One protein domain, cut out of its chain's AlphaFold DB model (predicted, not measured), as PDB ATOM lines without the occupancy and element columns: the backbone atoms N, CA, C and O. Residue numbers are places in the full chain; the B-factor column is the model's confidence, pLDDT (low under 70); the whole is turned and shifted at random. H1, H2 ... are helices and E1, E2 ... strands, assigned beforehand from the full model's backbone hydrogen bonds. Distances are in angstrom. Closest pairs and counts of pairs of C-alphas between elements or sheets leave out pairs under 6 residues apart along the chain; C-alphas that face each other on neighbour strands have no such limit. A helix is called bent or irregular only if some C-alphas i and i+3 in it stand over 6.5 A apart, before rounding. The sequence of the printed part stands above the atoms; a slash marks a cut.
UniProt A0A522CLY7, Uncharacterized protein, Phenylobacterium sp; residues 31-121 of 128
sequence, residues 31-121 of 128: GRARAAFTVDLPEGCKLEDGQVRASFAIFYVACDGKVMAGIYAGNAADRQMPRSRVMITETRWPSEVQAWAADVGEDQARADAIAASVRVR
ATOM      1  N   GLY A  31     179.286 189.762 102.649       83.88
ATOM      2  CA  GLY A  31     179.683 188.952 101.502       83.88
ATOM      3  C   GLY A  31     179.000 187.588 101.508       83.88
ATOM      4  O   GLY A  31     178.421 187.177 100.500       83.88
ATOM      5  N   ARG A  32     178.975 186.910 102.656       85.50
ATOM      6  CA  ARG A  32     178.264 185.637 102.833       85.50
ATOM      7  C   ARG A  32     176.749 185.785 102.711       85.50
ATOM      8  O   ARG A  32     176.122 184.937 102.078       85.50
ATOM      9  N   ALA A  33     176.163 186.853 103.256       89.19
ATOM     10  CA  ALA A  33     174.738 187.143 103.077       89.19
ATOM     11  C   ALA A  33     174.390 187.341 101.592       89.19
ATOM     12  O   ALA A  33     173.441 186.739 101.089       89.19
ATOM     13  N   ARG A  34     175.207 188.111 100.864       90.50
ATOM     14  CA  ARG A  34     175.048 188.340  99.423       90.50
ATOM     15  C   ARG A  34     175.244 187.066  98.598       90.50
ATOM     16  O   ARG A  34     174.531 186.863  97.614       90.50
ATOM     17  N   ALA A  35     176.196 186.218  98.985       89.81
ATOM     18  CA  ALA A  35     176.521 184.966  98.303       89.81
ATOM     19  C   ALA A  35     175.462 183.867  98.495       89.81
ATOM     20  O   ALA A  35     175.427 182.918  97.709       89.81
ATOM     21  N   ALA A  36     174.592 183.992  99.502       90.88
ATOM     22  CA  ALA A  36     173.540 183.020  99.790       90.88
ATOM     23  C   ALA A  36     172.433 182.973  98.725       90.88
ATOM     24  O   ALA A  36     171.666 182.010  98.688       90.88
ATOM     25  N   PHE A  37     172.344 183.973  97.842       93.88
ATOM     26  CA  PHE A  37     171.299 184.044  96.827       93.88
ATOM     27  C   PHE A  37     171.792 184.547  95.466       93.88
ATOM     28  O   PHE A  37     172.809 185.230  95.331       93.88
ATOM     29  N   THR A  38     171.016 184.229  94.438       95.12
ATOM     30  CA  THR A  38     171.042 184.864  93.118       95.12
ATOM     31  C   THR A  38     169.726 185.569  92.873       95.12
ATOM     32  O   THR A  38     168.693 185.170  93.403       95.12
ATOM     33  N   VAL A  39     169.774 186.605  92.051       95.88
ATOM     34  CA  VAL A  39     168.615 187.335  91.548       95.88
ATOM     35  C   VAL A  39     168.923 187.695  90.104       95.88
ATOM     36  O   VAL A  39     170.067 188.063  89.810       95.88
ATOM     37  N   ASP A  40     167.940 187.558  89.224       94.50
ATOM     38  CA  ASP A  40     168.083 188.023  87.850       94.50
ATOM     39  C   ASP A  40     167.885 189.537  87.875       94.50
ATOM     40  O   ASP A  40     166.840 190.027  88.303       94.50
ATOM     41  N   LEU A  41     168.922 190.281  87.491       93.25
ATOM     42  CA  LEU A  41     168.887 191.740  87.426       93.25
ATOM     43  C   LEU A  41     168.567 192.145  85.984       93.25
ATOM     44  O   LEU A  41     169.419 191.948  85.114       93.25
ATOM     45  N   PRO A  42     167.365 192.682  85.708       90.62
ATOM     46  CA  PRO A  42     167.051 193.217  84.390       90.62
ATOM     47  C   PRO A  42     167.985 194.376  84.027       90.62
ATOM     48  O   PRO A  42     168.577 195.010  84.902       90.62
ATOM     49  N   GLU A  43     168.080 194.690  82.736       88.88
ATOM     50  CA  GLU A  43     168.846 195.848  82.274       88.88
ATOM     51  C   GLU A  43     168.369 197.140  82.964       88.88
ATOM     52  O   GLU A  43     167.174 197.329  83.216       88.88
ATOM     53  N   GLY A  44     169.322 197.999  83.341       88.62
ATOM     54  CA  GLY A  44     169.053 199.228  84.097       88.62
ATOM     55  C   GLY A  44     168.760 199.024  85.589       88.62
ATOM     56  O   GLY A  44     168.618 200.005  86.320       88.62
ATOM     57  N   CYS A  45     168.705 197.780  86.074       94.94
ATOM     58  CA  CYS A  45     168.541 197.480  87.493       94.94
ATOM     59  C   CYS A  45     169.885 197.207  88.173       94.94
ATOM     60  O   CYS A  45     170.768 196.544  87.628       94.94
ATOM     61  N   LYS A  46     170.013 197.660  89.416       96.12
ATOM     62  CA  LYS A  46     171.152 197.382  90.290       96.12
ATOM     63  C   LYS A  46     170.681 196.775  91.599       96.12
ATOM     64  O   LYS A  46     169.569 197.028  92.056       96.12
ATOM     65  N   LEU A  47     171.551 195.970  92.196       95.81
ATOM     66  CA  LEU A  47     171.373 195.540  93.571       95.81
ATOM     67  C   LEU A  47     172.086 196.529  94.490       95.81
ATOM     68  O   LEU A  47     173.266 196.814  94.293       95.81
ATOM     69  N   GLU A  48     171.367 197.018  95.484       94.94
ATOM     70  CA  GLU A  48     171.845 197.957  96.486       94.94
ATOM     71  C   GLU A  48     171.817 197.306  97.866       94.94
ATOM     72  O   GLU A  48     170.915 196.527  98.193       94.94
ATOM     73  N   ASP A  49     172.810 197.642  98.683       91.94
ATOM     74  CA  ASP A  49     172.844 197.226 100.076       91.94
ATOM     75  C   ASP A  49     171.850 198.077 100.872       91.94
ATOM     76  O   ASP A  49     171.852 199.307 100.807       91.94
ATOM     77  N   GLY A  50     170.969 197.407 101.605       89.69
ATOM     78  CA  GLY A  50     169.968 198.026 102.458       89.69
ATOM     79  C   GLY A  50     170.382 198.003 103.926       89.69
ATOM     80  O   GLY A  50     171.512 198.309 104.306       89.69
ATOM     81  N   GLN A  51     169.435 197.635 104.789       88.56
ATOM     82  CA  GLN A  51     169.688 197.556 106.220       88.56
ATOM     83  C   GLN A  51     170.580 196.361 106.570       88.56
ATOM     84  O   GLN A  51     170.263 195.211 106.272       88.56
ATOM     85  N   VAL A  52     171.640 196.644 107.321       87.31
ATOM     86  CA  VAL A  52     172.559 195.648 107.869       87.31
ATOM     87  C   VAL A  52     172.488 195.664 109.394       87.31
ATOM     88  O   VAL A  52     172.643 196.709 110.033       87.31
ATOM     89  N   ARG A  53     172.236 194.501 109.998       84.69
ATOM     90  CA  ARG A  53     172.219 194.285 111.451       84.69
ATOM     91  C   ARG A  53     172.996 193.017 111.787       84.69
ATOM     92  O   ARG A  53     173.208 192.170 110.933       84.69
ATOM     93  N   ALA A  54     173.347 192.843 113.060       78.06
ATOM     94  CA  ALA A  54     174.124 191.689 113.521       78.06
ATOM     95  C   ALA A  54     173.528 190.321 113.119       78.06
ATOM     96  O   ALA A  54     174.270 189.357 112.965       78.06
ATOM     97  N   SER A  55     172.206 190.227 112.942       83.50
ATOM     98  CA  SER A  55     171.506 188.977 112.627       83.50
ATOM     99  C   SER A  55     171.011 188.852 111.182       83.50
ATOM    100  O   SER A  55     170.589 187.756 110.803       83.50
ATOM    101  N   PHE A  56     171.052 189.921 110.375       90.56
ATOM    102  CA  PHE A  56     170.527 189.905 109.008       90.56
ATOM    103  C   PHE A  56     171.059 191.031 108.115       90.56
ATOM    104  O   PHE A  56     171.441 192.101 108.591       90.56
ATOM    105  N   ALA A  57     170.996 190.800 106.805       93.00
ATOM    106  CA  ALA A  57     171.173 191.805 105.764       93.00
ATOM    107  C   ALA A  57     169.897 191.927 104.927       93.00
ATOM    108  O   ALA A  57     169.241 190.921 104.647       93.00
ATOM    109  N   ILE A  58     169.584 193.140 104.488       94.56
ATOM    110  CA  ILE A  58     168.584 193.405 103.457       94.56
ATOM    111  C   ILE A  58     169.295 193.986 102.240       94.56
ATOM    112  O   ILE A  58     170.153 194.852 102.379       94.56
ATOM    113  N   PHE A  59     168.903 193.531 101.059       96.25
ATOM    114  CA  PHE A  59     169.322 194.052  99.766       96.25
ATOM    115  C   PHE A  59     168.091 194.504  98.990       96.25
ATOM    116  O   PHE A  59     167.030 193.884  99.091       96.25
ATOM    117  N   TYR A  60     168.234 195.549  98.188       96.81
ATOM    118  CA  TYR A  60     167.164 196.078  97.355       96.81
ATOM    119  C   TYR A  60     167.553 195.998  95.888       96.81
ATOM    120  O   TYR A  60     168.671 196.337  95.515       96.81
ATOM    121  N   VAL A  61     166.633 195.554  95.040       96.94
ATOM    122  CA  VAL A  61     166.787 195.698  93.592       96.94
ATOM    123  C   VAL A  61     166.153 197.020  93.202       96.94
ATOM    124  O   VAL A  61     164.932 197.162  93.292       96.94
ATOM    125  N   ALA A  62     166.975 197.975  92.781       96.44
ATOM    126  CA  ALA A  62     166.537 199.277  92.310       96.44
ATOM    127  C   ALA A  62     166.651 199.353  90.785       96.44
ATOM    128  O   ALA A  62     167.722 199.110  90.230       96.44
ATOM    129  N   CYS A  63     165.564 199.713  90.109       95.06
ATOM    130  CA  CYS A  63     165.526 199.969  88.671       95.06
ATOM    131  C   CYS A  63     165.091 201.417  88.467       95.06
ATOM    132  O   CYS A  63     164.097 201.837  89.059       95.06
ATOM    133  N   ASP A  64     165.842 202.191  87.681       89.88
ATOM    134  CA  ASP A  64     165.473 203.577  87.345       89.88
ATOM    135  C   ASP A  64     165.219 204.467  88.589       89.88
ATOM    136  O   ASP A  64     164.360 205.346  88.600       89.88
ATOM    137  N   GLY A  65     165.950 204.206  89.682       87.44
ATOM    138  CA  GLY A  65     165.812 204.915  90.962       87.44
ATOM    139  C   GLY A  65     164.639 204.463  91.845       87.44
ATOM    140  O   GLY A  65     164.486 204.988  92.947       87.44
ATOM    141  N   LYS A  66     163.835 203.484  91.413       92.75
ATOM    142  CA  LYS A  66     162.735 202.895  92.192       92.75
ATOM    143  C   LYS A  66     163.129 201.531  92.754       92.75
ATOM    144  O   LYS A  66     163.671 200.696  92.033       92.75
ATOM    145  N   VAL A  67     162.806 201.270  94.020       95.69
ATOM    146  CA  VAL A  67     162.972 199.939  94.624       95.69
ATOM    147  C   VAL A  67     161.866 199.020  94.120       95.69
ATOM    148  O   VAL A  67     160.692 199.262  94.377       95.69
ATOM    149  N   MET A  68     162.253 197.957  93.426       96.81
ATOM    150  CA  MET A  68     161.338 196.994  92.813       96.81
ATOM    151  C   MET A  68     161.144 195.750  93.675       96.81
ATOM    152  O   MET A  68     160.055 195.193  93.740       96.81
ATOM    153  N   ALA A  69     162.199 195.292  94.341       97.19
ATOM    154  CA  ALA A  69     162.147 194.107  95.185       97.19
ATOM    155  C   ALA A  69     163.110 194.245  96.358       97.19
ATOM    156  O   ALA A  69     164.137 194.921  96.255       97.19
ATOM    157  N   GLY A  70     162.793 193.575  97.459       96.88
ATOM    158  CA  GLY A  70     163.694 193.429  98.591       96.88
ATOM    159  C   GLY A  70     164.049 191.972  98.839       96.88
ATOM    160  O   GLY A  70     163.293 191.054  98.511       96.88
ATOM    161  N   ILE A  71     165.245 191.768  99.380       97.19
ATOM    162  CA  ILE A  71     165.820 190.462  99.667       97.19
ATOM    163  C   ILE A  71     166.412 190.510 101.068       97.19
ATOM    164  O   ILE A  71     167.377 191.220 101.316       97.19
ATOM    165  N   TYR A  72     165.851 189.736 101.980       95.88
ATOM    166  CA  TYR A  72     166.372 189.508 103.318       95.88
ATOM    167  C   TYR A  72     167.227 188.242 103.322       95.88
ATOM    168  O   TYR A  72     166.823 187.212 102.782       95.88
ATOM    169  N   ALA A  73     168.379 188.300 103.981       94.12
ATOM    170  CA  ALA A  73     169.234 187.158 104.269       94.12
ATOM    171  C   ALA A  73     169.580 187.162 105.763       94.12
ATOM    172  O   ALA A  73     170.266 188.062 106.254       94.12
ATOM    173  N   GLY A  74     169.109 186.158 106.496       92.62
ATOM    174  CA  GLY A  74     169.312 186.060 107.939       92.62
ATOM    175  C   GLY A  74     168.709 184.785 108.512       92.62
ATOM    176  O   GLY A  74     168.623 183.772 107.823       92.62
ATOM    177  N   ASN A  75     168.305 184.830 109.781       90.31
ATOM    178  CA  ASN A  75     167.792 183.654 110.498       90.31
ATOM    179  C   ASN A  75     166.336 183.790 110.974       90.31
ATOM    180  O   ASN A  75     165.823 182.883 111.623       90.31
ATOM    181  N   ALA A  76     165.699 184.928 110.709       89.38
ATOM    182  CA  ALA A  76     164.341 185.227 111.143       89.38
ATOM    183  C   ALA A  76     163.657 186.121 110.100       89.38
ATOM    184  O   ALA A  76     163.539 187.333 110.293       89.38
ATOM    185  N   ALA A  77     163.276 185.528 108.969       87.62
ATOM    186  CA  ALA A  77     162.546 186.231 107.921       87.62
ATOM    187  C   ALA A  77     161.160 186.685 108.411       87.62
ATOM    188  O   ALA A  77     160.479 185.970 109.155       87.62
ATOM    189  N   ASP A  78     160.710 187.853 107.948       87.94
ATOM    190  CA  ASP A  78     159.393 188.389 108.288       87.94
ATOM    191  C   ASP A  78     158.314 187.809 107.370       87.94
ATOM    192  O   ASP A  78     157.979 188.354 106.320       87.94
ATOM    193  N   ARG A  79     157.709 186.698 107.786       83.06
ATOM    194  CA  ARG A  79     156.679 185.986 107.010       83.06
ATOM    195  C   ARG A  79     155.382 186.775 106.807       83.06
ATOM    196  O   ARG A  79     154.528 186.312 106.056       83.06
ATOM    197  N   GLN A  80     155.210 187.918 107.471       88.06
ATOM    198  CA  GLN A  80     154.034 188.771 107.299       88.06
ATOM    199  C   GLN A  80     154.166 189.703 106.094       88.06
ATOM    200  O   GLN A  80     153.175 190.292 105.663       88.06
ATOM    201  N   MET A  81     155.370 189.818 105.526       84.56
ATOM    202  CA  MET A  81     155.601 190.703 104.398       84.56
ATOM    203  C   MET A  81     154.782 190.249 103.175       84.56
ATOM    204  O   MET A  81     154.884 189.085 102.761       84.56
ATOM    205  N   PRO A  82     153.957 191.132 102.585       83.81
ATOM    206  CA  PRO A  82     153.105 190.770 101.462       83.81
ATOM    207  C   PRO A  82     153.942 190.441 100.226       83.81
ATOM    208  O   PRO A  82     155.063 190.925 100.068       83.81
ATOM    209  N   ARG A  83     153.383 189.605  99.340       85.56
ATOM    210  CA  ARG A  83     154.029 189.184  98.079       85.56
ATOM    211  C   ARG A  83     155.440 188.621  98.298       85.56
ATOM    212  O   ARG A  83     156.314 188.767  97.444       85.56
ATOM    213  N   SER A  84     155.667 188.005  99.459       91.56
ATOM    214  CA  SER A  84     156.968 187.473  99.835       91.56
ATOM    215  C   SER A  84     157.034 185.957  99.718       91.56
ATOM    216  O   SER A  84     156.029 185.244  99.768       91.56
ATOM    217  N   ARG A  85     158.254 185.454  99.557       94.12
ATOM    218  CA  ARG A  85     158.576 184.032  99.561       94.12
ATOM    219  C   ARG A  85     159.822 183.810 100.395       94.12
ATOM    220  O   ARG A  85     160.848 184.445 100.156       94.12
ATOM    221  N   VAL A  86     159.737 182.864 101.322       94.38
ATOM    222  CA  VAL A  86     160.869 182.415 102.135       94.38
ATOM    223  C   VAL A  86     161.473 181.160 101.515       94.38
ATOM    224  O   VAL A  86     160.765 180.256 101.074       94.38
ATOM    225  N   MET A  87     162.797 181.115 101.474       94.25
ATOM    226  CA  MET A  87     163.613 180.017 100.983       94.25
ATOM    227  C   MET A  87     164.590 179.621 102.087       94.25
ATOM    228  O   MET A  87     165.263 180.470 102.666       94.25
ATOM    229  N   ILE A  88     164.673 178.327 102.374       90.88
ATOM    230  CA  ILE A  88     165.579 177.797 103.394       90.88
ATOM    231  C   ILE A  88     166.926 177.486 102.746       90.88
ATOM    232  O   ILE A  88     166.968 176.908 101.656       90.88
ATOM    233  N   THR A  89     168.022 177.878 103.392       86.94
ATOM    234  CA  THR A  89     169.374 177.540 102.929       86.94
ATOM    235  C   THR A  89     169.883 176.270 103.614       86.94
ATOM    236  O   THR A  89     169.403 175.868 104.670       86.94
ATOM    237  N   GLU A  90     170.896 175.636 103.023       85.31
ATOM    238  CA  GLU A  90     171.595 174.491 103.629       85.31
ATOM    239  C   GLU A  90     172.669 174.930 104.647       85.31
ATOM    240  O   GLU A  90     173.337 174.101 105.264       85.31
ATOM    241  N   THR A  91     172.874 176.239 104.824       79.12
ATOM    242  CA  THR A  91     173.936 176.789 105.672       79.12
ATOM    243  C   THR A  91     173.397 177.241 107.029       79.12
ATOM    244  O   THR A  91     172.245 177.641 107.157       79.12
ATOM    245  N   ARG A  92     174.251 177.238 108.064       82.62
ATOM    246  CA  ARG A  92     173.867 177.705 109.413       82.62
ATOM    247  C   ARG A  92     173.505 179.199 109.455       82.62
ATOM    248  O   ARG A  92     172.719 179.611 110.301       82.62
ATOM    249  N   TRP A  93     174.119 180.000 108.587       85.81
ATOM    250  CA  TRP A  93     173.823 181.422 108.433       85.81
ATOM    251  C   TRP A  93     174.179 181.873 107.005       85.81
ATOM    252  O   TRP A  93     175.269 181.517 106.536       85.81
ATOM    253  N   PRO A  94     173.324 182.662 106.334       90.38
ATOM    254  CA  PRO A  94     171.917 182.888 106.684       90.38
ATOM    255  C   PRO A  94     171.117 181.583 106.529       90.38
ATOM    256  O   PRO A  94     171.288 180.893 105.528       90.38
ATOM    257  N   SER A  95     170.273 181.210 107.493       90.25
ATOM    258  CA  SER A  95     169.439 179.996 107.383       90.25
ATOM    259  C   SER A  95     168.200 180.205 106.509       90.25
ATOM    260  O   SER A  95     167.668 179.252 105.942       90.25
ATOM    261  N   GLU A  96     167.751 181.450 106.375       92.50
ATOM    262  CA  GLU A  96     166.599 181.843 105.573       92.50
ATOM    263  C   GLU A  96     166.983 182.989 104.623       92.50
ATOM    264  O   GLU A  96     167.659 183.951 104.998       92.50
ATOM    265  N   VAL A  97     166.513 182.897 103.381       94.75
ATOM    266  CA  VAL A  97     166.477 184.009 102.432       94.75
ATOM    267  C   VAL A  97     165.020 184.285 102.110       94.75
ATOM    268  O   VAL A  97     164.296 183.388 101.690       94.75
ATOM    269  N   GLN A  98     164.583 185.522 102.270       96.44
ATOM    270  CA  GLN A  98     163.247 185.947 101.889       96.44
ATOM    271  C   GLN A  98     163.343 186.977 100.776       96.44
ATOM    272  O   GLN A  98     164.171 187.874 100.841       96.44
ATOM    273  N   ALA A  99     162.487 186.865  99.770       96.69
ATOM    274  CA  ALA A  99     162.339 187.868  98.725       96.69
ATOM    275  C   ALA A  99     160.900 188.369  98.690       96.69
ATOM    276  O   ALA A  99     159.985 187.569  98.880       96.69
ATOM    277  N   TRP A 100     160.698 189.656  98.427       97.19
ATOM    278  CA  TRP A 100     159.376 190.253  98.245       97.19
ATOM    279  C   TRP A 100     159.399 191.300  97.137       97.19
ATOM    280  O   TRP A 100     160.423 191.942  96.891       97.19
ATOM    281  N   ALA A 101     158.258 191.472  96.478       97.00
ATOM    282  CA  ALA A 101     158.047 192.570  95.547       97.00
ATOM    283  C   ALA A 101     157.644 193.831  96.320       97.00
ATOM    284  O   ALA A 101     156.814 193.764  97.229       97.00
ATOM    285  N   ALA A 102     158.233 194.972  95.973       94.81
ATOM    286  CA  ALA A 102     157.762 196.263  96.455       94.81
ATOM    287  C   ALA A 102     156.416 196.616  95.801       94.81
ATOM    288  O   ALA A 102     156.075 196.078  94.744       94.81
ATOM    289  N   ASP A 103     155.664 197.515  96.431       93.69
ATOM    290  CA  ASP A 103     154.479 198.116  95.820       93.69
ATOM    291  C   ASP A 103     154.915 199.298  94.946       93.69
ATOM    292  O   ASP A 103     155.438 200.294  95.453       93.69
ATOM    293  N   VAL A 104     154.771 199.149  93.630       93.12
ATOM    294  CA  VAL A 104     155.281 200.107  92.629       93.12
ATOM    295  C   VAL A 104     154.218 200.537  91.612       93.12
ATOM    296  O   VAL A 104     154.549 201.114  90.574       93.12
ATOM    297  N   GLY A 105     152.937 200.278  91.891       92.00
ATOM    298  CA  GLY A 105     151.828 200.682  91.022       92.00
ATOM    299  C   GLY A 105     151.872 200.014  89.643       92.00
ATOM    300  O   GLY A 105     151.767 198.796  89.530       92.00
ATOM    301  N   GLU A 106     152.008 200.803  88.576       91.81
ATOM    302  CA  GLU A 106     151.952 200.315  87.186       91.81
ATOM    303  C   GLU A 106     153.074 199.315  86.845       91.81
ATOM    304  O   GLU A 106     152.871 198.406  86.040       91.81
ATOM    305  N   ASP A 107     154.225 199.406  87.519       92.75
ATOM    306  CA  ASP A 107     155.381 198.528  87.292       92.75
ATOM    307  C   ASP A 107     155.313 197.209  88.102       92.75
ATOM    308  O   ASP A 107     156.298 196.465  88.189       92.75
ATOM    309  N   GLN A 108     154.166 196.886  88.719       95.06
ATOM    310  CA  GLN A 108     154.067 195.794  89.697       95.06
ATOM    311  C   GLN A 108     154.444 194.423  89.124       95.06
ATOM    312  O   GLN A 108     155.110 193.637  89.794       95.06
ATOM    313  N   ALA A 109     154.076 194.139  87.872       94.88
ATOM    314  CA  ALA A 109     154.424 192.873  87.225       94.88
ATOM    315  C   ALA A 109     155.948 192.685  87.106       94.88
ATOM    316  O   ALA A 109     156.457 191.573  87.255       94.88
ATOM    317  N   ARG A 110     156.693 193.778  86.888       94.62
ATOM    318  CA  ARG A 110     158.162 193.767  86.841       94.62
ATOM    319  C   ARG A 110     158.745 193.528  88.233       94.62
ATOM    320  O   ARG A 110     159.653 192.711  88.369       94.62
ATOM    321  N   ALA A 111     158.208 194.186  89.262       95.88
ATOM    322  CA  ALA A 111     158.598 193.962  90.657       95.88
ATOM    323  C   ALA A 111     158.369 192.503  91.094       95.88
ATOM    324  O   ALA A 111     159.273 191.867  91.643       95.88
ATOM    325  N   ASP A 112     157.200 191.948  90.769       96.06
ATOM    326  CA  ASP A 112     156.851 190.555  91.047       96.06
ATOM    327  C   ASP A 112     157.797 189.583  90.326       96.06
ATOM    328  O   ASP A 112     158.287 188.636  90.942       96.06
ATOM    329  N   ALA A 113     158.118 189.833  89.053       96.19
ATOM    330  CA  ALA A 113     159.052 189.006  88.289       96.19
ATOM    331  C   ALA A 113     160.469 189.018  88.889       96.19
ATOM    332  O   ALA A 113     161.091 187.961  89.025       96.19
ATOM    333  N   ILE A 114     160.963 190.187  89.309       96.44
ATOM    334  CA  ILE A 114     162.273 190.321  89.962       96.44
ATOM    335  C   ILE A 114     162.286 189.543  91.281       96.44
ATOM    336  O   ILE A 114     163.172 188.711  91.488       96.44
ATOM    337  N   ALA A 115     161.295 189.740  92.154       95.88
ATOM    338  CA  ALA A 115     161.203 189.013  93.421       95.88
ATOM    339  C   ALA A 115     161.080 187.492  93.204       95.88
ATOM    340  O   ALA A 115     161.723 186.685  93.888       95.88
ATOM    341  N   ALA A 116     160.307 187.087  92.195       95.44
ATOM    342  CA  ALA A 116     160.143 185.697  91.798       95.44
ATOM    343  C   ALA A 116     161.396 185.097  91.150       95.44
ATOM    344  O   ALA A 116     161.481 183.871  91.092       95.44
ATOM    345  N   SER A 117     162.375 185.888  90.703       96.62
ATOM    346  CA  SER A 117     163.655 185.398  90.166       96.62
ATOM    347  C   SER A 117     164.650 184.995  91.259       96.62
ATOM    348  O   SER A 117     165.543 184.188  91.013       96.62
ATOM    349  N   VAL A 118     164.467 185.468  92.498       96.38
ATOM    350  CA  VAL A 118     165.423 185.211  93.585       96.38
ATOM    351  C   VAL A 118     165.520 183.712  93.879       96.38
ATOM    352  O   VAL A 118     164.508 183.013  93.971       96.38
ATOM    353  N   ARG A 119     166.733 183.176  94.004       94.62
ATOM    354  CA  ARG A 119     166.994 181.768  94.343       94.62
ATOM    355  C   ARG A 119     168.078 181.698  95.403       94.62
ATOM    356  O   ARG A 119     169.028 182.471  95.353       94.62
ATOM    357  N   VAL A 120     167.989 180.734  96.313       92.81
ATOM    358  CA  VAL A 120     169.120 180.401  97.187       92.81
ATOM    359  C   VAL A 120     170.213 179.712  96.372       92.81
ATOM    360  O   VAL A 120     169.933 178.804  95.584       92.81
ATOM    361  N   ARG A 121     171.470 180.125  96.549       84.12
ATOM    362  CA  ARG A 121     172.610 179.363  96.032       84.12
ATOM    363  C   ARG A 121     172.823 178.166  96.948       84.12
ATOM    364  O   ARG A 121     172.917 178.330  98.162       84.12
TER     365      ARG A 121
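This is residues 31 to 121 of the 128 residues of an uncharacterized protein of Phenylobacterium sp (UniProt A0A522CLY7). One twisted sheet of five strands makes a wall, and the helix H2 lies lengthwise over one face of it, mainly over E3; the very short helix H1 sits over E2 on that same face, and the other face has no named helix on it. The short stretch 37 to 38, in the link from H1 to E1, pairs antiparallel with residues 119 to 120, which follow H2 near the end of the printed part. The printed part has 91 residues, with two named helices and five named strands in the order H1, E1, E2, E3, E4, E5, H2; the sheet's order is E1, E2, E3, E5, E4, antiparallel throughout, and the class is mixed. The whole is compact, with a radius of gyration of the C-alphas of 12.2 A, and only just elongated, spanning 38 by 25 by 21 A.

The sheet holds E1, residues 45 to 53, E2, residues 56 to 63, E3, residues 66 to 74, E5, residues 96 to 101, and E4, residues 84 to 88. E1, E2 and E3 form a meander, each strand the antiparallel neighbour of the one before. E1 and E2 are a hairpin, with N 48 and O 60 at 2.8 A, within hydrogen-bond range; E2 and E3 are another, with N 59 and O 71 at 2.8 A. Beside E3 stands E5, with N 72 and O 98 at 2.8 A. E4 and E5 are a hairpin too, with N 87 and O 97 at 2.7 A, and E1 and E4 are the edge strands. E3 bends by 51 degrees at residue 69. H2, residues 105 to 117, is on the sheet at a height of 6.2 A and runs along the strands, at 21 degrees to E3 on the local plane. It lies over E3, and E5 is only just not under it; the closest C-alphas of E3 and H2 are those of Met 68 and Ala 111, 4.6 A. H1, residues 31 to 35, is on the same face, over E2, at a height of 8.7 A, and is apart from H2. In H1 every O i to N i+4 pair is within hydrogen-bond range, in H2 7 of 9.

H1 begins at C-alpha 31, (179.683, 188.952, 101.502). E1 is 24.4 A long, E2 23.2 A, E3 24.0 A and E5 17.0 A. H2 is 19.3 A long and irregular, C-alphas 106 and 109 being 7.8 A apart; it ends at C-alpha 117, (163.655, 185.398, 90.166).

The C-alphas farthest apart are those of Arg 92 and Glu 106, 38.5 A. The printed part has no cut, and no link is long. The mean pLDDT of the printed part is 91.8, and no printed residue is under 70.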